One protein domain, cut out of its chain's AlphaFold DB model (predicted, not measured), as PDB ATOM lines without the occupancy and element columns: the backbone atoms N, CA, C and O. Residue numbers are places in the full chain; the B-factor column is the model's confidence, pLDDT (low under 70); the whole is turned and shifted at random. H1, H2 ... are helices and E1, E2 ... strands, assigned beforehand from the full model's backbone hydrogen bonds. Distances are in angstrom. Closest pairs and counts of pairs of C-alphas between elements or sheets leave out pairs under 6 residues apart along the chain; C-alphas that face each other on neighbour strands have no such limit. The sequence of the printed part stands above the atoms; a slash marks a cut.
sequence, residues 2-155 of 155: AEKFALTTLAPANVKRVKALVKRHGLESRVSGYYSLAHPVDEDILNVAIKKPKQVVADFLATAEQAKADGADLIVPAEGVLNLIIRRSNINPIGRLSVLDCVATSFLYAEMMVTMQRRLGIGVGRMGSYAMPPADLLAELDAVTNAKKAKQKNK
ATOM      1  N   ALA A   2       8.631   2.961 284.438       88.50
ATOM      2  CA  ALA A   2       7.602   3.984 284.694       88.50
ATOM      3  C   ALA A   2       6.591   4.085 283.542       88.50
ATOM      4  O   ALA A   2       7.016   4.056 282.387       88.50
ATOM      5  N   GLU A   3       5.290   4.226 283.811       93.50
ATOM      6  CA  GLU A   3       4.290   4.442 282.750       93.50
ATOM      7  C   GLU A   3       4.528   5.797 282.068       93.50
ATOM      8  O   GLU A   3       4.711   5.867 280.844       93.50
ATOM      9  N   LYS A   4       4.635   6.845 282.892       97.50
ATOM     10  CA  LYS A   4       4.933   8.220 282.498       97.50
ATOM     11  C   LYS A   4       6.251   8.697 283.097       97.50
ATOM     12  O   LYS A   4       6.561   8.418 284.257       97.50
ATOM     13  N   PHE A   5       7.020   9.448 282.315       98.06
ATOM     14  CA  PHE A   5       8.261  10.065 282.774       98.06
ATOM     15  C   PHE A   5       8.347  11.551 282.424       98.06
ATOM     16  O   PHE A   5       7.781  12.013 281.440       98.06
ATOM     17  N   ALA A   6       9.099  12.295 283.221       98.31
ATOM     18  CA  ALA A   6       9.381  13.707 283.030       98.31
ATOM     19  C   ALA A   6      10.830  13.929 282.585       98.31
ATOM     20  O   ALA A   6      11.726  13.143 282.900       98.31
ATOM     21  N   LEU A   7      11.073  15.046 281.901       98.44
ATOM     22  CA  LEU A   7      12.415  15.520 281.566       98.44
ATOM     23  C   LEU A   7      12.618  16.919 282.137       98.44
ATOM     24  O   LEU A   7      11.762  17.780 281.951       98.44
ATOM     25  N   THR A   8      13.762  17.169 282.765       98.06
ATOM     26  CA  THR A   8      14.162  18.519 283.184       98.06
ATOM     27  C   THR A   8      15.468  18.941 282.526       98.06
ATOM     28  O   THR A   8      16.341  18.117 282.255       98.06
ATOM     29  N   THR A   9      15.584  20.233 282.242       97.50
ATOM     30  CA  THR A   9      16.724  20.863 281.571       97.50
ATOM     31  C   THR A   9      17.264  22.028 282.397       97.50
ATOM     32  O   THR A   9      16.608  22.513 283.313       97.50
ATOM     33  N   LEU A  10      18.463  22.509 282.067       96.75
ATOM     34  CA  LEU A  10      19.098  23.609 282.805       96.75
ATOM     35  C   LEU A  10      18.425  24.975 282.590       96.75
ATOM     36  O   LEU A  10      18.554  25.843 283.444       96.75
ATOM     37  N   ALA A  11      17.729  25.182 281.469       95.81
ATOM     38  CA  ALA A  11      17.143  26.473 281.108       95.81
ATOM     39  C   ALA A  11      15.940  26.306 280.159       95.81
ATOM     40  O   ALA A  11      15.937  25.371 279.348       95.81
ATOM     41  N   PRO A  12      14.959  27.232 280.163       94.69
ATOM     42  CA  PRO A  12      13.765  27.149 279.312       94.69
ATOM     43  C   PRO A  12      14.067  26.984 277.814       94.69
ATOM     44  O   PRO A  12      13.363  26.262 277.106       94.69
ATOM     45  N   ALA A  13      15.152  27.597 277.327       93.56
ATOM     46  CA  ALA A  13      15.580  27.501 275.931       93.56
ATOM     47  C   ALA A  13      15.855  26.048 275.484       93.56
ATOM     48  O   ALA A  13      15.617  25.692 274.326       93.56
ATOM     49  N   ASN A  14      16.286  25.179 276.405       95.25
ATOM     50  CA  ASN A  14      16.650  23.793 276.105       95.25
ATOM     51  C   ASN A  14      15.432  22.863 276.013       95.25
ATOM     52  O   ASN A  14      15.508  21.805 275.379       95.25
ATOM     53  N   VAL A  15      14.283  23.268 276.563       96.94
ATOM     54  CA  VAL A  15      13.044  22.475 276.554       96.94
ATOM     55  C   VAL A  15      12.589  22.169 275.125       96.94
ATOM     56  O   VAL A  15      12.203  21.037 274.823       96.94
ATOM     57  N   LYS A  16      12.685  23.144 274.209       95.94
ATOM     58  CA  LYS A  16      12.305  22.959 272.797       95.94
ATOM     59  C   LYS A  16      13.130  21.857 272.126       95.94
ATOM     60  O   LYS A  16      12.577  21.041 271.388       95.94
ATOM     61  N   ARG A  17      14.437  21.807 272.409       95.56
ATOM     62  CA  ARG A  17      15.352  20.786 271.879       95.56
ATOM     63  C   ARG A  17      14.973  19.396 272.382       95.56
ATOM     64  O   ARG A  17      14.855  18.473 271.581       95.56
ATOM     65  N   VAL A  18      14.723  19.255 273.684       96.94
ATOM     66  CA  VAL A  18      14.326  17.969 274.275       96.94
ATOM     67  C   VAL A  18      12.974  17.496 273.738       96.94
ATOM     68  O   VAL A  18      12.850  16.328 273.377       96.94
ATOM     69  N   LYS A  19      11.988  18.390 273.587       97.62
ATOM     70  CA  LYS A  19      10.697  18.069 272.948       97.62
ATOM     71  C   LYS A  19      10.879  17.504 271.537       97.62
ATOM     72  O   LYS A  19      10.315  16.461 271.216       97.62
ATOM     73  N   ALA A  20      11.710  18.148 270.714       97.19
ATOM     74  CA  ALA A  20      11.997  17.681 269.359       97.19
ATOM     75  C   ALA A  20      12.686  16.303 269.338       97.19
ATOM     76  O   ALA A  20      12.358  15.470 268.493       97.19
ATOM     77  N   LEU A  21      13.604  16.038 270.275       96.88
ATOM     78  CA  LEU A  21      14.250  14.729 270.409       96.88
ATOM     79  C   LEU A  21      13.250  13.647 270.825       96.88
ATOM     80  O   LEU A  21      13.189  12.605 270.181       96.88
ATOM     81  N   VAL A  22      12.419  13.902 271.838       97.69
ATOM     82  CA  VAL A  22      11.378  12.954 272.267       97.69
ATOM     83  C   VAL A  22      10.444  12.595 271.113       97.69
ATOM     84  O   VAL A  22      10.178  11.412 270.898       97.69
ATOM     85  N   LYS A  23      10.017  13.593 270.332       97.75
ATOM     86  CA  LYS A  23       9.220  13.387 269.118       97.75
ATOM     87  C   LYS A  23       9.936  12.524 268.092       97.75
ATOM     88  O   LYS A  23       9.383  11.539 267.614       97.75
ATOM     89  N   ARG A  24      11.195  12.845 267.785       96.94
ATOM     90  CA  ARG A  24      12.017  12.069 266.845       96.94
ATOM     91  C   ARG A  24      12.167  10.602 267.266       96.94
ATOM     92  O   ARG A  24      12.300   9.743 266.402       96.94
ATOM     93  N   HIS A  25      12.143  10.326 268.567       96.38
ATOM     94  CA  HIS A  25      12.236   8.979 269.127       96.38
ATOM     95  C   HIS A  25      10.873   8.316 269.403       96.38
ATOM     96  O   HIS A  25      10.851   7.209 269.930       96.38
ATOM     97  N   GLY A  26       9.746   8.951 269.052       97.31
ATOM     98  CA  GLY A  26       8.404   8.375 269.214       97.31
ATOM     99  C   GLY A  26       7.978   8.166 270.671       97.31
ATOM    100  O   GLY A  26       7.156   7.300 270.955       97.31
ATOM    101  N   LEU A  27       8.549   8.928 271.609       97.12
ATOM    102  CA  LEU A  27       8.334   8.751 273.052       97.12
ATOM    103  C   LEU A  27       7.317   9.735 273.653       97.12
ATOM    104  O   LEU A  27       7.092   9.715 274.861       97.12
ATOM    105  N   GLU A  28       6.698  10.592 272.837       97.25
ATOM    106  CA  GLU A  28       5.808  11.680 273.283       97.25
ATOM    107  C   GLU A  28       4.662  11.180 274.167       97.25
ATOM    108  O   GLU A  28       4.375  11.776 275.200       97.25
ATOM    109  N   SER A  29       4.060  10.038 273.816       96.94
ATOM    110  CA  SER A  29       2.936   9.450 274.557       96.94
ATOM    111  C   SER A  29       3.290   9.024 275.985       96.94
ATOM    112  O   SER A  29       2.393   8.812 276.803       96.94
ATOM    113  N   ARG A  30       4.582   8.916 276.310       97.00
ATOM    114  CA  ARG A  30       5.086   8.505 277.624       97.00
ATOM    115  C   ARG A  30       5.633   9.660 278.456       97.00
ATOM    116  O   ARG A  30       6.013   9.429 279.601       97.00
ATOM    117  N   VAL A  31       5.664  10.882 277.925       97.94
ATOM    118  CA  VAL A  31       6.141  12.044 278.678       97.94
ATOM    119  C   VAL A  31       4.986  12.704 279.431       97.94
ATOM    120  O   VAL A  31       3.980  13.049 278.819       97.94
ATOM    121  N   SER A  32       5.119  12.879 280.749       97.75
ATOM    122  CA  SER A  32       4.168  13.659 281.561       97.75
ATOM    123  C   SER A  32       4.430  15.161 281.478       97.75
ATOM    124  O   SER A  32       3.495  15.951 281.479       97.75
ATOM    125  N   GLY A  33       5.694  15.572 281.343       97.81
ATOM    126  CA  GLY A  33       6.045  16.981 281.211       97.81
ATOM    127  C   GLY A  33       7.507  17.235 280.854       97.81
ATOM    128  O   GLY A  33       8.372  16.361 280.965       97.81
ATOM    129  N   TYR A  34       7.764  18.469 280.421       98.25
ATOM    130  CA  TYR A  34       9.096  18.978 280.110       98.25
ATOM    131  C   TYR A  34       9.339  20.249 280.910       98.25
ATOM    132  O   TYR A  34       8.604  21.224 280.752       98.25
ATOM    133  N   TYR A  35      10.395  20.245 281.707       98.25
ATOM    134  CA  TYR A  35      10.683  21.292 282.672       98.25
ATOM    135  C   TYR A  35      12.055  21.913 282.423       98.25
ATOM    136  O   TYR A  35      12.920  21.367 281.726       98.25
ATOM    137  N   SER A  36      12.262  23.058 283.048       97.50
ATOM    138  CA  SER A  36      13.578  23.630 283.281       97.50
ATOM    139  C   SER A  36      13.710  23.987 284.751       97.50
ATOM    140  O   SER A  36      12.700  24.196 285.422       97.50
ATOM    141  N   LEU A  37      14.945  24.107 285.229       97.56
ATOM    142  CA  LEU A  37      15.209  24.696 286.538       97.56
ATOM    143  C   LEU A  37      14.616  26.112 286.627       97.56
ATOM    144  O   LEU A  37      14.542  26.826 285.620       97.56
ATOM    145  N   ALA A  38      14.181  26.492 287.830       93.88
ATOM    146  CA  ALA A  38      13.589  27.803 288.095       93.88
ATOM    147  C   ALA A  38      14.593  28.932 287.831       93.88
ATOM    148  O   ALA A  38      14.235  29.943 287.229       93.88
ATOM    149  N   HIS A  39      15.855  28.723 288.216       96.31
ATOM    150  CA  HIS A  39      16.964  29.590 287.857       96.31
ATOM    151  C   HIS A  39      17.720  28.957 286.684       96.31
ATOM    152  O   HIS A  39      18.318  27.889 286.849       96.31
ATOM    153  N   PRO A  40      17.698  29.579 285.490       93.88
ATOM    154  CA  PRO A  40      18.458  29.096 284.350       93.88
ATOM    155  C   PRO A  40      19.946  28.979 284.678       93.88
ATOM    156  O   PRO A  40      20.542  29.895 285.241       93.88
ATOM    157  N   VAL A  41      20.542  27.853 284.302       93.38
ATOM    158  CA  VAL A  41      21.955  27.558 284.546       93.38
ATOM    159  C   VAL A  41      22.715  27.581 283.224       93.38
ATOM    160  O   VAL A  41      22.440  26.779 282.328       93.38
ATOM    161  N   ASP A  42      23.674  28.496 283.116       93.81
ATOM    162  CA  ASP A  42      24.684  28.525 282.056       93.81
ATOM    163  C   ASP A  42      25.955  27.758 282.471       93.81
ATOM    164  O   ASP A  42      26.007  27.135 283.534       93.81
ATOM    165  N   GLU A  43      26.982  27.766 281.617       91.56
ATOM    166  CA  GLU A  43      28.232  27.041 281.876       91.56
ATOM    167  C   GLU A  43      28.992  27.564 283.103       91.56
ATOM    168  O   GLU A  43      29.545  26.765 283.864       91.56
ATOM    169  N   ASP A  44      28.986  28.876 283.346       93.88
ATOM    170  CA  ASP A  44      29.694  29.484 284.475       93.88
ATOM    171  C   ASP A  44      29.046  29.090 285.805       93.88
ATOM    172  O   ASP A  44      29.724  28.628 286.734       93.88
ATOM    173  N   ILE A  45      27.716  29.181 285.883       92.88
ATOM    174  CA  ILE A  45      26.947  28.734 287.047       92.88
ATOM    175  C   ILE A  45      27.152  27.232 287.262       92.88
ATOM    176  O   ILE A  45      27.353  26.789 288.396       92.88
ATOM    177  N   LEU A  46      27.150  26.440 286.188       92.31
ATOM    178  CA  LEU A  46      27.325  24.993 286.257       92.31
ATOM    179  C   LEU A  46      28.709  24.608 286.800       92.31
ATOM    180  O   LEU A  46      28.808  23.734 287.666       92.31
ATOM    181  N   ASN A  47      29.765  25.306 286.373       92.44
ATOM    182  CA  ASN A  47      31.131  25.115 286.866       92.44
ATOM    183  C   ASN A  47      31.249  25.392 288.371       92.44
ATOM    184  O   ASN A  47      31.910  24.646 289.103       92.44
ATOM    185  N   VAL A  48      30.570  26.433 288.861       94.62
ATOM    186  CA  VAL A  48      30.493  26.726 290.299       94.62
ATOM    187  C   VAL A  48      29.672  25.661 291.030       94.62
ATOM    188  O   VAL A  48      30.085  25.182 292.094       94.62
ATOM    189  N   ALA A  49      28.542  25.245 290.457       93.81
ATOM    190  CA  ALA A  49      27.608  24.300 291.058       93.81
ATOM    191  C   ALA A  49      28.218  22.913 291.303       93.81
ATOM    192  O   ALA A  49      27.849  22.259 292.276       93.81
ATOM    193  N   ILE A  50      29.219  22.493 290.519       93.19
ATOM    194  CA  ILE A  50      29.980  21.256 290.777       93.19
ATOM    195  C   ILE A  50      30.576  21.238 292.195       93.19
ATOM    196  O   ILE A  50      30.661  20.175 292.813       93.19
ATOM    197  N   LYS A  51      31.001  22.401 292.708       93.88
ATOM    198  CA  LYS A  51      31.570  22.554 294.057       93.88
ATOM    199  C   LYS A  51      30.546  23.068 295.071       93.88
ATOM    200  O   LYS A  51      30.655  22.763 296.254       93.88
ATOM    201  N   LYS A  52      29.574  23.869 294.628       95.06
ATOM    202  CA  LYS A  52      28.557  24.516 295.472       95.06
ATOM    203  C   LYS A  52      27.148  24.234 294.923       95.06
ATOM    204  O   LYS A  52      26.524  25.131 294.363       95.06
ATOM    205  N   PRO A  53      26.612  23.011 295.096       96.56
ATOM    206  CA  PRO A  53      25.442  22.550 294.344       96.56
ATOM    207  C   PRO A  53      24.092  23.032 294.890       96.56
ATOM    208  O   PRO A  53      23.068  22.762 294.270       96.56
ATOM    209  N   LYS A  54      24.065  23.714 296.045       96.19
ATOM    210  CA  LYS A  54      22.842  23.945 296.838       96.19
ATOM    211  C   LYS A  54      21.666  24.499 296.023       96.19
ATOM    212  O   LYS A  54      20.579  23.942 296.120       96.19
ATOM    213  N   GLN A  55      21.882  25.542 295.217       96.00
ATOM    214  CA  GLN A  55      20.801  26.155 294.434       96.00
ATOM    215  C   GLN A  55      20.287  25.219 293.334       96.00
ATOM    216  O   GLN A  55      19.089  24.990 293.231       96.00
ATOM    217  N   VAL A  56      21.194  24.629 292.551       97.12
ATOM    218  CA  VAL A  56      20.842  23.716 291.448       97.12
ATOM    219  C   VAL A  56      20.095  22.486 291.969       97.12
ATOM    220  O   VAL A  56      19.133  22.027 291.358       97.12
ATOM    221  N   VAL A  57      20.509  21.977 293.129       97.25
ATOM    222  CA  VAL A  57      19.831  20.889 293.838       97.25
ATOM    223  C   VAL A  57      18.424  21.292 294.270       97.25
ATOM    224  O   VAL A  57      17.487  20.535 294.033       97.25
ATOM    225  N   ALA A  58      18.266  22.464 294.889       97.50
ATOM    226  CA  ALA A  58      16.962  22.946 295.335       97.50
ATOM    227  C   ALA A  58      15.992  23.118 294.157       97.50
ATOM    228  O   ALA A  58      14.862  22.635 294.218       97.50
ATOM    229  N   ASP A  59      16.455  23.713 293.057       97.62
ATOM    230  CA  ASP A  59      15.655  23.886 291.845       97.62
ATOM    231  C   ASP A  59      15.249  22.541 291.228       97.62
ATOM    232  O   ASP A  59      14.111  22.367 290.780       97.62
ATOM    233  N   PHE A  60      16.162  21.564 291.219       97.94
ATOM    234  CA  PHE A  60      15.863  20.219 290.730       97.94
ATOM    235  C   PHE A  60      14.818  19.513 291.598       97.94
ATOM    236  O   PHE A  60      13.895  18.912 291.054       97.94
ATOM    237  N   LEU A  61      14.924  19.607 292.927       97.75
ATOM    238  CA  LEU A  61      13.939  19.031 293.847       97.75
ATOM    239  C   LEU A  61      12.560  19.679 293.668       97.75
ATOM    240  O   LEU A  61      11.565  18.964 293.588       97.75
ATOM    241  N   ALA A  62      12.497  21.003 293.516       97.56
ATOM    242  CA  ALA A  62      11.245  21.700 293.221       97.56
ATOM    243  C   ALA A  62      10.635  21.230 291.888       97.56
ATOM    244  O   ALA A  62       9.437  20.963 291.797       97.56
ATOM    245  N   THR A  63      11.475  21.046 290.866       97.94
ATOM    246  CA  THR A  63      11.051  20.514 289.564       97.94
ATOM    247  C   THR A  63      10.555  19.071 289.670       97.94
ATOM    248  O   THR A  63       9.593  18.693 289.009       97.94
ATOM    249  N   ALA A  64      11.199  18.250 290.500       97.56
ATOM    250  CA  ALA A  64      10.804  16.870 290.736       97.56
ATOM    251  C   ALA A  64       9.441  16.779 291.439       97.56
ATOM    252  O   ALA A  64       8.631  15.928 291.077       97.56
ATOM    253  N   GLU A  65       9.156  17.673 292.389       97.38
ATOM    254  CA  GLU A  65       7.835  17.759 293.022       97.38
ATOM    255  C   GLU A  65       6.747  18.180 292.029       97.38
ATOM    256  O   GLU A  65       5.691  17.548 291.989       97.38
ATOM    257  N   GLN A  66       7.030  19.148 291.151       97.44
ATOM    258  CA  GLN A  66       6.110  19.491 290.063       97.44
ATOM    259  C   GLN A  66       5.880  18.297 289.122       97.44
ATOM    260  O   GLN A  66       4.743  17.945 288.824       97.44
ATOM    261  N   ALA A  67       6.948  17.608 288.713       97.81
ATOM    262  CA  ALA A  67       6.846  16.442 287.842       97.81
ATOM    263  C   ALA A  67       6.001  15.314 288.456       97.81
ATOM    264  O   ALA A  67       5.254  14.657 287.732       97.81
ATOM    265  N   LYS A  68       6.092  15.100 289.775       96.81
ATOM    266  CA  LYS A  68       5.239  14.149 290.506       96.81
ATOM    267  C   LYS A  68       3.773  14.565 290.465       96.81
ATOM    268  O   LYS A  68       2.926  13.717 290.207       96.81
ATOM    269  N   ALA A  69       3.481  15.844 290.708       96.75
ATOM    270  CA  ALA A  69       2.119  16.374 290.651       96.75
ATOM    271  C   ALA A  69       1.492  16.192 289.257       96.75
ATOM    272  O   ALA A  69       0.315  15.857 289.150       96.75
ATOM    273  N   ASP A  70       2.312  16.293 288.210       97.19
ATOM    274  CA  ASP A  70       1.907  16.093 286.816       97.19
ATOM    275  C   ASP A  70       1.920  14.605 286.383       97.19
ATOM    276  O   ASP A  70       1.772  14.283 285.202       97.19
ATOM    277  N   GLY A  71       2.086  13.672 287.330       96.50
ATOM    278  CA  GLY A  71       1.935  12.229 287.112       96.50
ATOM    279  C   GLY A  71       3.190  11.498 286.632       96.50
ATOM    280  O   GLY A  71       3.080  10.443 286.011       96.50
ATOM    281  N   ALA A  72       4.391  12.040 286.856       97.75
ATOM    282  CA  ALA A  72       5.631  11.311 286.587       97.75
ATOM    283  C   ALA A  72       5.928  10.261 287.673       97.75
ATOM    284  O   ALA A  72       5.983  10.591 288.856       97.75
ATOM    285  N   ASP A  73       6.276   9.040 287.257       96.94
ATOM    286  CA  ASP A  73       6.887   8.023 288.136       96.94
ATOM    287  C   ASP A  73       8.425   8.024 288.048       96.94
ATOM    288  O   ASP A  73       9.134   7.407 288.852       96.94
ATOM    289  N   LEU A  74       8.963   8.726 287.047       97.62
ATOM    290  CA  LEU A  74      10.388   8.845 286.775       97.62
ATOM    291  C   LEU A  74      10.715  10.230 286.222       97.62
ATOM    292  O   LEU A  74       9.999  10.734 285.361       97.62
ATOM    293  N   ILE A  75      11.822  10.825 286.659       98.06
ATOM    294  CA  ILE A  75      12.368  12.062 286.094       98.06
ATOM    295  C   ILE A  75      13.777  11.836 285.541       98.06
ATOM    296  O   ILE A  75      14.609  11.164 286.151       98.06
ATOM    297  N   VAL A  76      14.044  12.419 284.375       97.81
ATOM    298  CA  VAL A  76      15.351  12.412 283.715       97.81
ATOM    299  C   VAL A  76      15.934  13.829 283.754       97.81
ATOM    300  O   VAL A  76      15.389  14.725 283.097       97.81
ATOM    301  N   PRO A  77      17.051  14.071 284.462       97.19
ATOM    302  CA  PRO A  77      17.868  15.254 284.237       97.19
ATOM    303  C   PRO A  77      18.522  15.118 282.857       97.19
ATOM    304  O   PRO A  77      19.444  14.328 282.658       97.19
ATOM    305  N   ALA A  78      18.023  15.856 281.870       96.69
ATOM    306  CA  ALA A  78      18.417  15.725 280.468       96.69
ATOM    307  C   ALA A  78      19.753  16.428 280.147       96.69
ATOM    308  O   ALA A  78      19.924  16.946 279.047       96.69
ATOM    309  N   GLU A  79      20.684  16.476 281.106       95.62
ATOM    310  CA  GLU A  79      21.954  17.200 281.013       95.62
ATOM    311  C   GLU A  79      23.061  16.484 281.803       95.62
ATOM    312  O   GLU A  79      22.853  16.013 282.924       95.62
ATOM    313  N   GLY A  80      24.262  16.395 281.227       95.19
ATOM    314  CA  GLY A  80      25.329  15.544 281.767       95.19
ATOM    315  C   GLY A  80      25.862  15.992 283.130       95.19
ATOM    316  O   GLY A  80      25.934  15.201 284.069       95.19
ATOM    317  N   VAL A  81      26.195  17.278 283.272       95.19
ATOM    318  CA  VAL A  81      26.732  17.810 284.538       95.19
ATOM    319  C   VAL A  81      25.650  17.905 285.615       95.19
ATOM    320  O   VAL A  81      25.948  17.722 286.793       95.19
ATOM    321  N   LEU A  82      24.385  18.111 285.230       95.81
ATOM    322  CA  LEU A  82      23.274  18.059 286.181       95.81
ATOM    323  C   LEU A  82      23.188  16.672 286.831       95.81
ATOM    324  O   LEU A  82      23.133  16.588 288.054       95.81
ATOM    325  N   ASN A  83      23.287  15.590 286.050       96.31
ATOM    326  CA  ASN A  83      23.342  14.229 286.599       96.31
ATOM    327  C   ASN A  83      24.495  14.046 287.593       96.31
ATOM    328  O   ASN A  83      24.290  13.503 288.679       96.31
ATOM    329  N   LEU A  84      25.686  14.572 287.279       95.19
ATOM    330  CA  LEU A  84      26.829  14.541 288.194       95.19
ATOM    331  C   LEU A  84      26.533  15.262 289.519       95.19
ATOM    332  O   LEU A  84      26.852  14.735 290.586       95.19
ATOM    333  N   ILE A  85      25.934  16.455 289.460       95.69
ATOM    334  CA  ILE A  85      25.579  17.255 290.640       95.69
ATOM    335  C   ILE A  85      24.560  16.511 291.510       95.69
ATOM    336  O   ILE A  85      24.770  16.378 292.718       95.69
ATOM    337  N   ILE A  86      23.494  15.981 290.907       95.44
ATOM    338  CA  ILE A  86      22.438  15.234 291.604       95.44
ATOM    339  C   ILE A  86      23.003  13.965 292.246       95.44
ATOM    340  O   ILE A  86      22.757  13.703 293.428       95.44
ATOM    341  N   ARG A  87      23.849  13.226 291.518       93.69
ATOM    342  CA  ARG A  87      24.493  12.016 292.031       93.69
ATOM    343  C   ARG A  87      25.437  12.306 293.195       93.69
ATOM    344  O   ARG A  87      25.365  11.612 294.202       93.69
ATOM    345  N   ARG A  88      26.294  13.329 293.092       94.25
ATOM    346  CA  ARG A  88      27.202  13.740 294.185       94.25
ATOM    347  C   ARG A  88      26.465  14.278 295.406       94.25
ATOM    348  O   ARG A  88      26.994  14.206 296.509       94.25
ATOM    349  N   SER A  89      25.258  14.794 295.206       94.00
ATOM    350  CA  SER A  89      24.391  15.280 296.280       94.00
ATOM    351  C   SER A  89      23.546  14.167 296.918       94.00
ATOM    352  O   SER A  89      22.746  14.459 297.799       94.00
ATOM    353  N   ASN A  90      23.721  12.904 296.499       92.19
ATOM    354  CA  ASN A  90      22.970  11.732 296.967       92.19
ATOM    355  C   ASN A  90      21.443  11.858 296.801       92.19
ATOM    356  O   ASN A  90      20.673  11.343 297.607       92.19
ATOM    357  N   ILE A  91      20.999  12.525 295.733       84.81
ATOM    358  CA  ILE A  91      19.578  12.717 295.423       84.81
ATOM    359  C   ILE A  91      19.147  11.630 294.437       84.81
ATOM    360  O   ILE A  91      19.074  11.861 293.233       84.81
ATOM    361  N   ASN A  92      18.939  10.408 294.927       83.12
ATOM    362  CA  ASN A  92      18.275   9.340 294.177       83.12
ATOM    363  C   ASN A  92      17.928   8.170 295.118       83.12
ATOM    364  O   ASN A  92      18.860   7.625 295.719       83.12
ATOM    365  N   PRO A  93      16.657   7.729 295.219       85.12
ATOM    366  CA  PRO A  93      15.426   8.305 294.644       85.12
ATOM    367  C   PRO A  93      14.880   9.517 295.430       85.12
ATOM    368  O   PRO A  93      15.325   9.796 296.540       85.12
ATOM    369  N   ILE A  94      13.890  10.229 294.864       90.88
ATOM    370  CA  ILE A  94      13.155  11.318 295.542       90.88
ATOM    371  C   ILE A  94      11.800  10.772 296.006       90.88
ATOM    372  O   ILE A  94      10.804  10.787 295.277       90.88
ATOM    373  N   GLY A  95      11.760  10.227 297.222       89.56
ATOM    374  CA  GLY A  95      10.594   9.486 297.705       89.56
ATOM    375  C   GLY A  95      10.305   8.285 296.797       89.56
ATOM    376  O   GLY A  95      11.122   7.374 296.704       89.56
ATOM    377  N   ARG A  96       9.150   8.290 296.117       91.25
ATOM    378  CA  ARG A  96       8.766   7.256 295.134       91.25
ATOM    379  C   ARG A  96       9.121   7.609 293.684       91.25
ATOM    380  O   ARG A  96       9.013   6.745 292.820       91.25
ATOM    381  N   LEU A  97       9.551   8.843 293.415       95.75
ATOM    382  CA  LEU A  97       9.964   9.266 292.080       95.75
ATOM    383  C   LEU A  97      11.377   8.753 291.798       95.75
ATOM    384  O   LEU A  97      12.337   9.111 292.490       95.75
ATOM    385  N   SER A  98      11.510   7.933 290.760       96.00
ATOM    386  CA  SER A  98      12.821   7.455 290.317       96.00
ATOM    387  C   SER A  98      13.573   8.555 289.571       96.00
ATOM    388  O   SER A  98      12.996   9.223 288.714       96.00
ATOM    389  N   VAL A  99      14.872   8.714 289.831       96.62
ATOM    390  CA  VAL A  99      15.732   9.603 289.035       96.62
ATOM    391  C   VAL A  99      16.590   8.754 288.103       96.62
ATOM    392  O   VAL A  99      17.388   7.932 288.563       96.62
ATOM    393  N   LEU A 100      16.434   8.939 286.793       96.12
ATOM    394  CA  LEU A 100      17.233   8.236 285.789       96.12
ATOM    395  C   LEU A 100      18.401   9.113 285.350       96.12
ATOM    396  O   LEU A 100      18.215  10.109 284.653       96.12
ATOM    397  N   ASP A 101      19.607   8.698 285.729       96.19
ATOM    398  CA  ASP A 101      20.851   9.301 285.261       96.19
ATOM    399  C   ASP A 101      21.078   8.936 283.790       96.19
ATOM    400  O   ASP A 101      21.411   7.789 283.469       96.19
ATOM    401  N   CYS A 102      20.870   9.891 282.880       95.69
ATOM    402  CA  CYS A 102      20.949   9.617 281.446       95.69
ATOM    403  C   CYS A 102      22.381   9.334 280.968       95.69
ATOM    404  O   CYS A 102      22.552   8.632 279.971       95.69
ATOM    405  N   VAL A 103      23.409   9.804 281.684       96.12
ATOM    406  CA  VAL A 103      24.814   9.552 281.340       96.12
ATOM    407  C   VAL A 103      25.175   8.122 281.713       96.12
ATOM    408  O   VAL A 103      25.555   7.341 280.841       96.12
ATOM    409  N   ALA A 104      24.993   7.751 282.982       95.69
ATOM    410  CA  ALA A 104      25.304   6.406 283.457       95.69
ATOM    411  C   ALA A 104      24.478   5.342 282.715       95.69
ATOM    412  O   ALA A 104      25.016   4.320 282.290       95.69
ATOM    413  N   THR A 105      23.191   5.616 282.476       96.69
ATOM    414  CA  THR A 105      22.319   4.725 281.696       96.69
ATOM    415  C   THR A 105      22.831   4.538 280.268       96.69
ATOM    416  O   THR A 105      22.813   3.419 279.763       96.69
ATOM    417  N   SER A 106      23.331   5.596 279.618       97.06
ATOM    418  CA  SER A 106      23.880   5.495 278.258       97.06
ATOM    419  C   SER A 106      25.141   4.629 278.201       97.06
ATOM    420  O   SER A 106      25.300   3.857 277.256       97.06
ATOM    421  N   PHE A 107      26.011   4.700 279.216       97.81
ATOM    422  CA  PHE A 107      27.185   3.826 279.308       97.81
ATOM    423  C   PHE A 107      26.793   2.356 279.466       97.81
ATOM    424  O   PHE A 107      27.249   1.519 278.691       97.81
ATOM    425  N   LEU A 108      25.889   2.048 280.399       98.31
ATOM    426  CA  LEU A 108      25.411   0.676 280.606       98.31
ATOM    427  C   LEU A 108      24.668   0.139 279.373       98.31
ATOM    428  O   LEU A 108      24.801  -1.030 279.012       98.31
ATOM    429  N   TYR A 109      23.925   1.002 278.675       97.69
ATOM    430  CA  TYR A 109      23.298   0.652 277.405       97.69
ATOM    431  C   TYR A 109      24.341   0.338 276.322       97.69
ATOM    432  O   TYR A 109      24.190  -0.638 275.589       97.69
ATOM    433  N   ALA A 110      25.427   1.110 276.234       97.75
ATOM    434  CA  ALA A 110      26.513   0.838 275.297       97.75
ATOM    435  C   ALA A 110      27.209  -0.503 275.593       97.75
ATOM    436  O   ALA A 110      27.438  -1.285 274.671       97.75
ATOM    437  N   GLU A 111      27.485  -0.816 276.862       98.31
ATOM    438  CA  GLU A 111      28.051  -2.110 277.273       98.31
ATOM    439  C   GLU A 111      27.141  -3.285 276.893       98.31
ATOM    440  O   GLU A 111      27.606  -4.299 276.354       98.31
ATOM    441  N   MET A 112      25.832  -3.129 277.111       98.06
ATOM    442  CA  MET A 112      24.829  -4.103 276.686       98.06
ATOM    443  C   MET A 112      24.878  -4.309 275.165       98.06
ATOM    444  O   MET A 112      24.962  -5.449 274.706       98.06
ATOM    445  N   MET A 113      24.885  -3.229 274.380       98.06
ATOM    446  CA  MET A 113      24.917  -3.301 272.916       98.06
ATOM    447  C   MET A 113      26.209  -3.935 272.382       98.06
ATOM    448  O   MET A 113      26.149  -4.768 271.480       98.06
ATOM    449  N   VAL A 114      27.371  -3.620 272.964       97.88
ATOM    450  CA  VAL A 114      28.651  -4.268 272.614       97.88
ATOM    451  C   VAL A 114      28.603  -5.765 272.919       97.88
ATOM    452  O   VAL A 114      29.080  -6.583 272.129       97.88
ATOM    453  N   THR A 115      28.004  -6.143 274.048       97.94
ATOM    454  CA  THR A 115      27.834  -7.551 274.423       97.94
ATOM    455  C   THR A 115      26.939  -8.284 273.427       97.94
ATOM    456  O   THR A 115      27.303  -9.366 272.962       97.94
ATOM    457  N   MET A 116      25.807  -7.684 273.050       98.19
ATOM    458  CA  MET A 116      24.904  -8.219 272.027       98.19
ATOM    459  C   MET A 116      25.595  -8.365 270.670       98.19
ATOM    460  O   MET A 116      25.460  -9.405 270.029       98.19
ATOM    461  N   GLN A 117      26.396  -7.385 270.258       98.00
ATOM    462  CA  GLN A 117      27.163  -7.467 269.019       98.00
ATOM    463  C   GLN A 117      28.145  -8.640 269.039       98.00
ATOM    464  O   GLN A 117      28.172  -9.438 268.106       98.00
ATOM    465  N   ARG A 118      28.934  -8.777 270.111       97.81
ATOM    466  CA  ARG A 118      29.961  -9.825 270.217       97.81
ATOM    467  C   ARG A 118      29.377 -11.228 270.338       97.81
ATOM    468  O   ARG A 118      29.977 -12.169 269.833       97.81
ATOM    469  N   ARG A 119      28.253 -11.379 271.043       98.25
ATOM    470  CA  ARG A 119      27.670 -12.697 271.346       98.25
ATOM    471  C   ARG A 119      26.606 -13.144 270.353       98.25
ATOM    472  O   ARG A 119      26.444 -14.343 270.169       98.25
ATOM    473  N   LEU A 120      25.873 -12.207 269.757       98.06
ATOM    474  CA  LEU A 120      24.694 -12.490 268.930       98.06
ATOM    475  C   LEU A 120      24.802 -11.906 267.514       98.06
ATOM    476  O   LEU A 120      23.907 -12.118 266.705       98.06
ATOM    477  N   GLY A 121      25.850 -11.131 267.212       96.88
ATOM    478  CA  GLY A 121      25.990 -10.446 265.924       96.88
ATOM    479  C   GLY A 121      25.015  -9.278 265.718       96.88
ATOM    480  O   GLY A 121      24.929  -8.747 264.613       96.88
ATOM    481  N   ILE A 122      24.282  -8.852 266.755       96.12
ATOM    482  CA  ILE A 122      23.304  -7.756 266.661       96.12
ATOM    483  C   ILE A 122      24.040  -6.411 266.642       96.12
ATOM    484  O   ILE A 122      24.746  -6.065 267.587       96.12
ATOM    485  N   GLY A 123      23.847  -5.629 265.581       94.31
ATOM    486  CA  GLY A 123      24.472  -4.317 265.412       94.31
ATOM    487  C   GLY A 123      23.570  -3.308 264.705       94.31
ATOM    488  O   GLY A 123      22.385  -3.548 264.478       94.31
ATOM    489  N   VAL A 124      24.140  -2.156 264.351       94.44
ATOM    490  CA  VAL A 124      23.424  -1.116 263.598       94.44
ATOM    491  C   VAL A 124      23.137  -1.621 262.185       94.44
ATOM    492  O   VAL A 124      24.068  -1.930 261.441       94.44
ATOM    493  N   GLY A 125      21.864  -1.664 261.790       94.06
ATOM    494  CA  GLY A 125      21.482  -1.990 260.417       94.06
ATOM    495  C   GLY A 125      21.980  -0.926 259.436       94.06
ATOM    496  O   GLY A 125      21.743   0.257 259.647       94.06
ATOM    497  N   ARG A 126      22.661  -1.326 258.358       94.69
ATOM    498  CA  ARG A 126      23.296  -0.400 257.394       94.69
ATOM    499  C   ARG A 126      22.603  -0.313 256.032       94.69
ATOM    500  O   ARG A 126      23.129   0.327 255.134       94.69
ATOM    501  N   MET A 127      21.427  -0.922 255.885       93.56
ATOM    502  CA  MET A 127      20.704  -0.974 254.605       93.56
ATOM    503  C   MET A 127      19.780   0.226 254.343       93.56
ATOM    504  O   MET A 127      19.416   0.464 253.200       93.56
ATOM    505  N   GLY A 128      19.364   0.955 255.383       93.19
ATOM    506  CA  GLY A 128      18.360   2.023 255.276       93.19
ATOM    507  C   GLY A 128      18.813   3.319 255.940       93.19
ATOM    508  O   GLY A 128      19.890   3.827 255.656       93.19
ATOM    509  N   SER A 129      18.019   3.831 256.880       91.81
ATOM    510  CA  SER A 129      18.219   5.140 257.528       91.81
ATOM    511  C   SER A 129      19.559   5.343 258.258       91.81
ATOM    512  O   SER A 129      19.872   6.468 258.636       91.81
ATOM    513  N   TYR A 130      20.343   4.281 258.470       94.50
ATOM    514  CA  TYR A 130      21.687   4.327 259.064       94.50
ATOM    515  C   TYR A 130      22.777   3.806 258.114       94.50
ATOM    516  O   TYR A 130      23.823   3.328 258.576       94.50
ATOM    517  N   ALA A 131      22.529   3.860 256.801       95.25
ATOM    518  CA  ALA A 131      23.526   3.564 255.781       95.25
ATOM    519  C   ALA A 131      24.808   4.369 256.020       95.25
ATOM    520  O   ALA A 131      24.777   5.509 256.491       95.25
ATOM    521  N   MET A 132      25.945   3.737 255.741       93.69
ATOM    522  CA  MET A 132      27.225   4.425 255.835       93.69
ATOM    523  C   MET A 132      27.328   5.470 254.719       93.69
ATOM    524  O   MET A 132      26.841   5.217 253.614       93.69
ATOM    525  N   PRO A 133      27.969   6.620 254.982       92.44
ATOM    526  CA  PRO A 133      28.331   7.540 253.916       92.44
ATOM    527  C   PRO A 133      29.222   6.854 252.864       92.44
ATOM    528  O   PRO A 133      29.914   5.884 253.199       92.44
ATOM    529  N   PRO A 134      29.241   7.361 251.620       93.75
ATOM    530  CA  PRO A 134      30.168   6.914 250.584       93.75
ATOM    531  C   PRO A 134      31.635   6.917 251.051       93.75
ATOM    532  O   PRO A 134      32.048   7.762 251.850       93.75
ATOM    533  N   ALA A 135      32.418   5.941 250.585       94.38
ATOM    534  CA  ALA A 135      33.787   5.716 251.061       94.38
ATOM    535  C   ALA A 135      34.752   6.861 250.706       94.38
ATOM    536  O   ALA A 135      35.658   7.163 251.479       94.38
ATOM    537  N   ASP A 136      34.538   7.509 249.565       95.88
ATOM    538  CA  ASP A 136      35.248   8.710 249.122       95.88
ATOM    539  C   ASP A 136      35.015   9.890 250.077       95.88
ATOM    540  O   ASP A 136      35.977  10.499 250.541       95.88
ATOM    541  N   LEU A 137      33.765  10.137 250.480       94.31
ATOM    542  CA  LEU A 137      33.444  11.182 251.456       94.31
ATOM    543  C   LEU A 137      34.098  10.915 252.822       94.31
ATOM    544  O   LEU A 137      34.559  11.842 253.492       94.31
ATOM    545  N   LEU A 138      34.153   9.649 253.250       93.69
ATOM    546  CA  LEU A 138      34.855   9.269 254.480       93.69
ATOM    547  C   LEU A 138      36.363   9.541 254.374       93.69
ATOM    548  O   LEU A 138      36.945  10.101 255.302       93.69
ATOM    549  N   ALA A 139      36.978   9.219 253.233       94.25
ATOM    550  CA  ALA A 139      38.396   9.476 252.995       94.25
ATOM    551  C   ALA A 139      38.727  10.982 253.001       94.25
ATOM    552  O   ALA A 139      39.739  11.392 253.579       94.25
ATOM    553  N   GLU A 140      37.862  11.821 252.422       93.69
ATOM    554  CA  GLU A 140      38.001  13.282 252.474       93.69
ATOM    555  C   GLU A 140      37.926  13.816 253.913       93.69
ATOM    556  O   GLU A 140      38.769  14.617 254.336       93.69
ATOM    557  N   LEU A 141      36.952  13.344 254.700       91.56
ATOM    558  CA  LEU A 141      36.803  13.713 256.112       91.56
ATOM    559  C   LEU A 141      38.030  13.310 256.940       91.56
ATOM    560  O   LEU A 141      38.512  14.103 257.761       91.56
ATOM    561  N   ASP A 142      38.572  12.115 256.713       92.06
ATOM    562  CA  ASP A 142      39.777  11.635 257.392       92.06
ATOM    563  C   ASP A 142      40.997  12.497 257.051       92.06
ATOM    564  O   ASP A 142      41.749  12.887 257.951       92.06
ATOM    565  N   ALA A 143      41.167  12.880 255.782       91.25
ATOM    566  CA  ALA A 143      42.248  13.764 255.351       91.25
ATOM    567  C   ALA A 143      42.188  15.133 256.057       91.25
ATOM    568  O   ALA A 143      43.196  15.603 256.597       91.25
ATOM    569  N   VAL A 144      40.999  15.746 256.141       90.69
ATOM    570  CA  VAL A 144      40.793  17.024 256.850       90.69
ATOM    571  C   VAL A 144      41.098  16.891 258.343       90.69
ATOM    572  O   VAL A 144      41.758  17.751 258.939       90.69
ATOM    573  N   THR A 145      40.633  15.808 258.965       87.69
ATOM    574  CA  THR A 145      40.786  15.582 260.406       87.69
ATOM    575  C   THR A 145      42.247  15.321 260.776       87.69
ATOM    576  O   THR A 145      42.757  15.871 261.758       87.69
ATOM    577  N   ASN A 146      42.961  14.555 259.952       87.81
ATOM    578  CA  ASN A 146      44.382  14.268 260.130       87.81
ATOM    579  C   ASN A 146      45.259  15.503 259.886       87.81
ATOM    580  O   ASN A 146      46.171  15.767 260.673       87.81
ATOM    581  N   ALA A 147      44.941  16.327 258.881       80.88
ATOM    582  CA  ALA A 147      45.641  17.588 258.637       80.88
ATOM    583  C   ALA A 147      45.506  18.573 259.815       80.88
ATOM    584  O   ALA A 147      46.476  19.242 260.186       80.88
ATOM    585  N   LYS A 148      44.328  18.645 260.455       77.62
ATOM    586  CA  LYS A 148      44.125  19.451 261.674       77.62
ATOM    587  C   LYS A 148      44.957  18.939 262.854       77.62
ATOM    588  O   LYS A 148      45.593  19.748 263.529       77.62
ATOM    589  N   LYS A 149      45.014  17.617 263.066       76.00
ATOM    590  CA  LYS A 149      45.848  16.998 264.113       76.00
ATOM    591  C   LYS A 149      47.340  17.275 263.904       76.00
ATOM    592  O   LYS A 149      48.034  17.591 264.865       76.00
ATOM    593  N   ALA A 150      47.828  17.201 262.666       71.62
ATOM    594  CA  ALA A 150      49.222  17.510 262.345       71.62
ATOM    595  C   ALA A 150      49.572  18.981 262.637       71.62
ATOM    596  O   ALA A 150      50.606  19.264 263.233       71.62
ATOM    597  N   LYS A 151      48.676  19.924 262.309       71.38
ATOM    598  CA  LYS A 151      48.860  21.354 262.620       71.38
ATOM    599  C   LYS A 151      48.821  21.672 264.120       71.38
ATOM    600  O   LYS A 151      49.472  22.620 264.538       71.38
ATOM    601  N   GLN A 152      48.071  20.909 264.918       68.75
ATOM    602  CA  GLN A 152      48.037  21.057 266.380       68.75
ATOM    603  C   GLN A 152      49.273  20.480 267.081       68.75
ATOM    604  O   GLN A 152      49.606  20.955 268.155       68.75
ATOM    605  N   LYS A 153      49.952  19.487 266.491       62.75
ATOM    606  CA  LYS A 153      51.197  18.918 267.043       62.75
ATOM    607  C   LYS A 153      52.445  19.774 266.786       62.75
ATOM    608  O   LYS A 153      53.451  19.567 267.449       62.75
ATOM    609  N   ASN A 154      52.376  20.700 265.829       59.00
ATOM    610  CA  ASN A 154      53.476  21.598 265.457       59.00
ATOM    611  C   ASN A 154      53.344  23.004 266.085       59.00
ATOM    612  O   ASN A 154      53.996  23.940 265.624       59.00
ATOM    613  N   LYS A 155      52.471  23.165 267.086       50.97
ATOM    614  CA  LYS A 155      52.336  24.353 267.939       50.97
ATOM    615  C   LYS A 155      52.636  23.963 269.377       50.97
ATOM    616  O   LYS A 155      53.161  24.836 270.093       50.97
TER     617      LYS A 155
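AT A GLANCE: This is residues 2 to 155 of the 155 residues of an uncharacterized protein of Burkholderiales bacterium PBB4 (UniProt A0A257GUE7). A compact head, built as a small three-stranded sheet between H1 on one face and H3 on the other, sends out H5 as a long arm; beyond a loop, H6 stands free of the head. H2 and H4 sit near the first residues of H3. The printed part has 154 residues, with six named helices and three named strands in the order E1 H1 E2 H2 H3 E3 H4 H5 H6; the parallel sheet runs E2 E1 E3, and the class is mostly helix. The whole is loose, with a radius of gyration of the C-alphas of 19.7 A, and spans 53 by 44 by 30 A.

IN THESE COORDINATES: E1, residues 5 to 9, begins at C-alpha 5 (8.261, 10.065, 282.774). H1 is residues 12 to 24, E2 31 to 36, H2 43 to 49, H3 54 to 69 (22.9 A), E3 74 to 77, H4 80 to 88 and H5 102 to 120 (25.7 A). H6, residues 135 to 153, 27.1 A long, ends at C-alpha 153 (51.197, 18.918, 267.043).

HOW THE PARTS SIT: N 35 and O 7 of E2 and E1 are 2.8 A apart, N 6 and O 74 of E1 and E3 2.8 A, within hydrogen-bond range. H1, height 8.7 A, and H3, 9.4 A, are on opposite faces of the sheet, three layers in all. E1, H1, E2 form a strand-helix-strand unit, parallel neighbours joined through a helix, with a right-handed crossover; E2, H2 H3, E3 form a split one, E1 between its strands, also right-handed. H4 only grazes the sheet with residues 82 to 86. H5 touches H4 with residues 102 to 103 alone, closest C-alphas Gly 80 and Val 103, 6.0 A, about perpendicular at 75 degrees. H2 is close to but not clearly touching H3, closest C-alphas Ala 49 and Val 56, 6.8 A. H5 and H6 are apart. Every O i to N i+4 pair is within range in H2 to H6, and 7 of 9 in H1.

THE WHOLE: The C-alphas of Ala 69 and Asn 154, the farthest apart, are 57.4 A apart. The printed part has no cut. The links H4 to H5 and H5 to H6 are long. Residues 152 to 155 have pLDDT under 70.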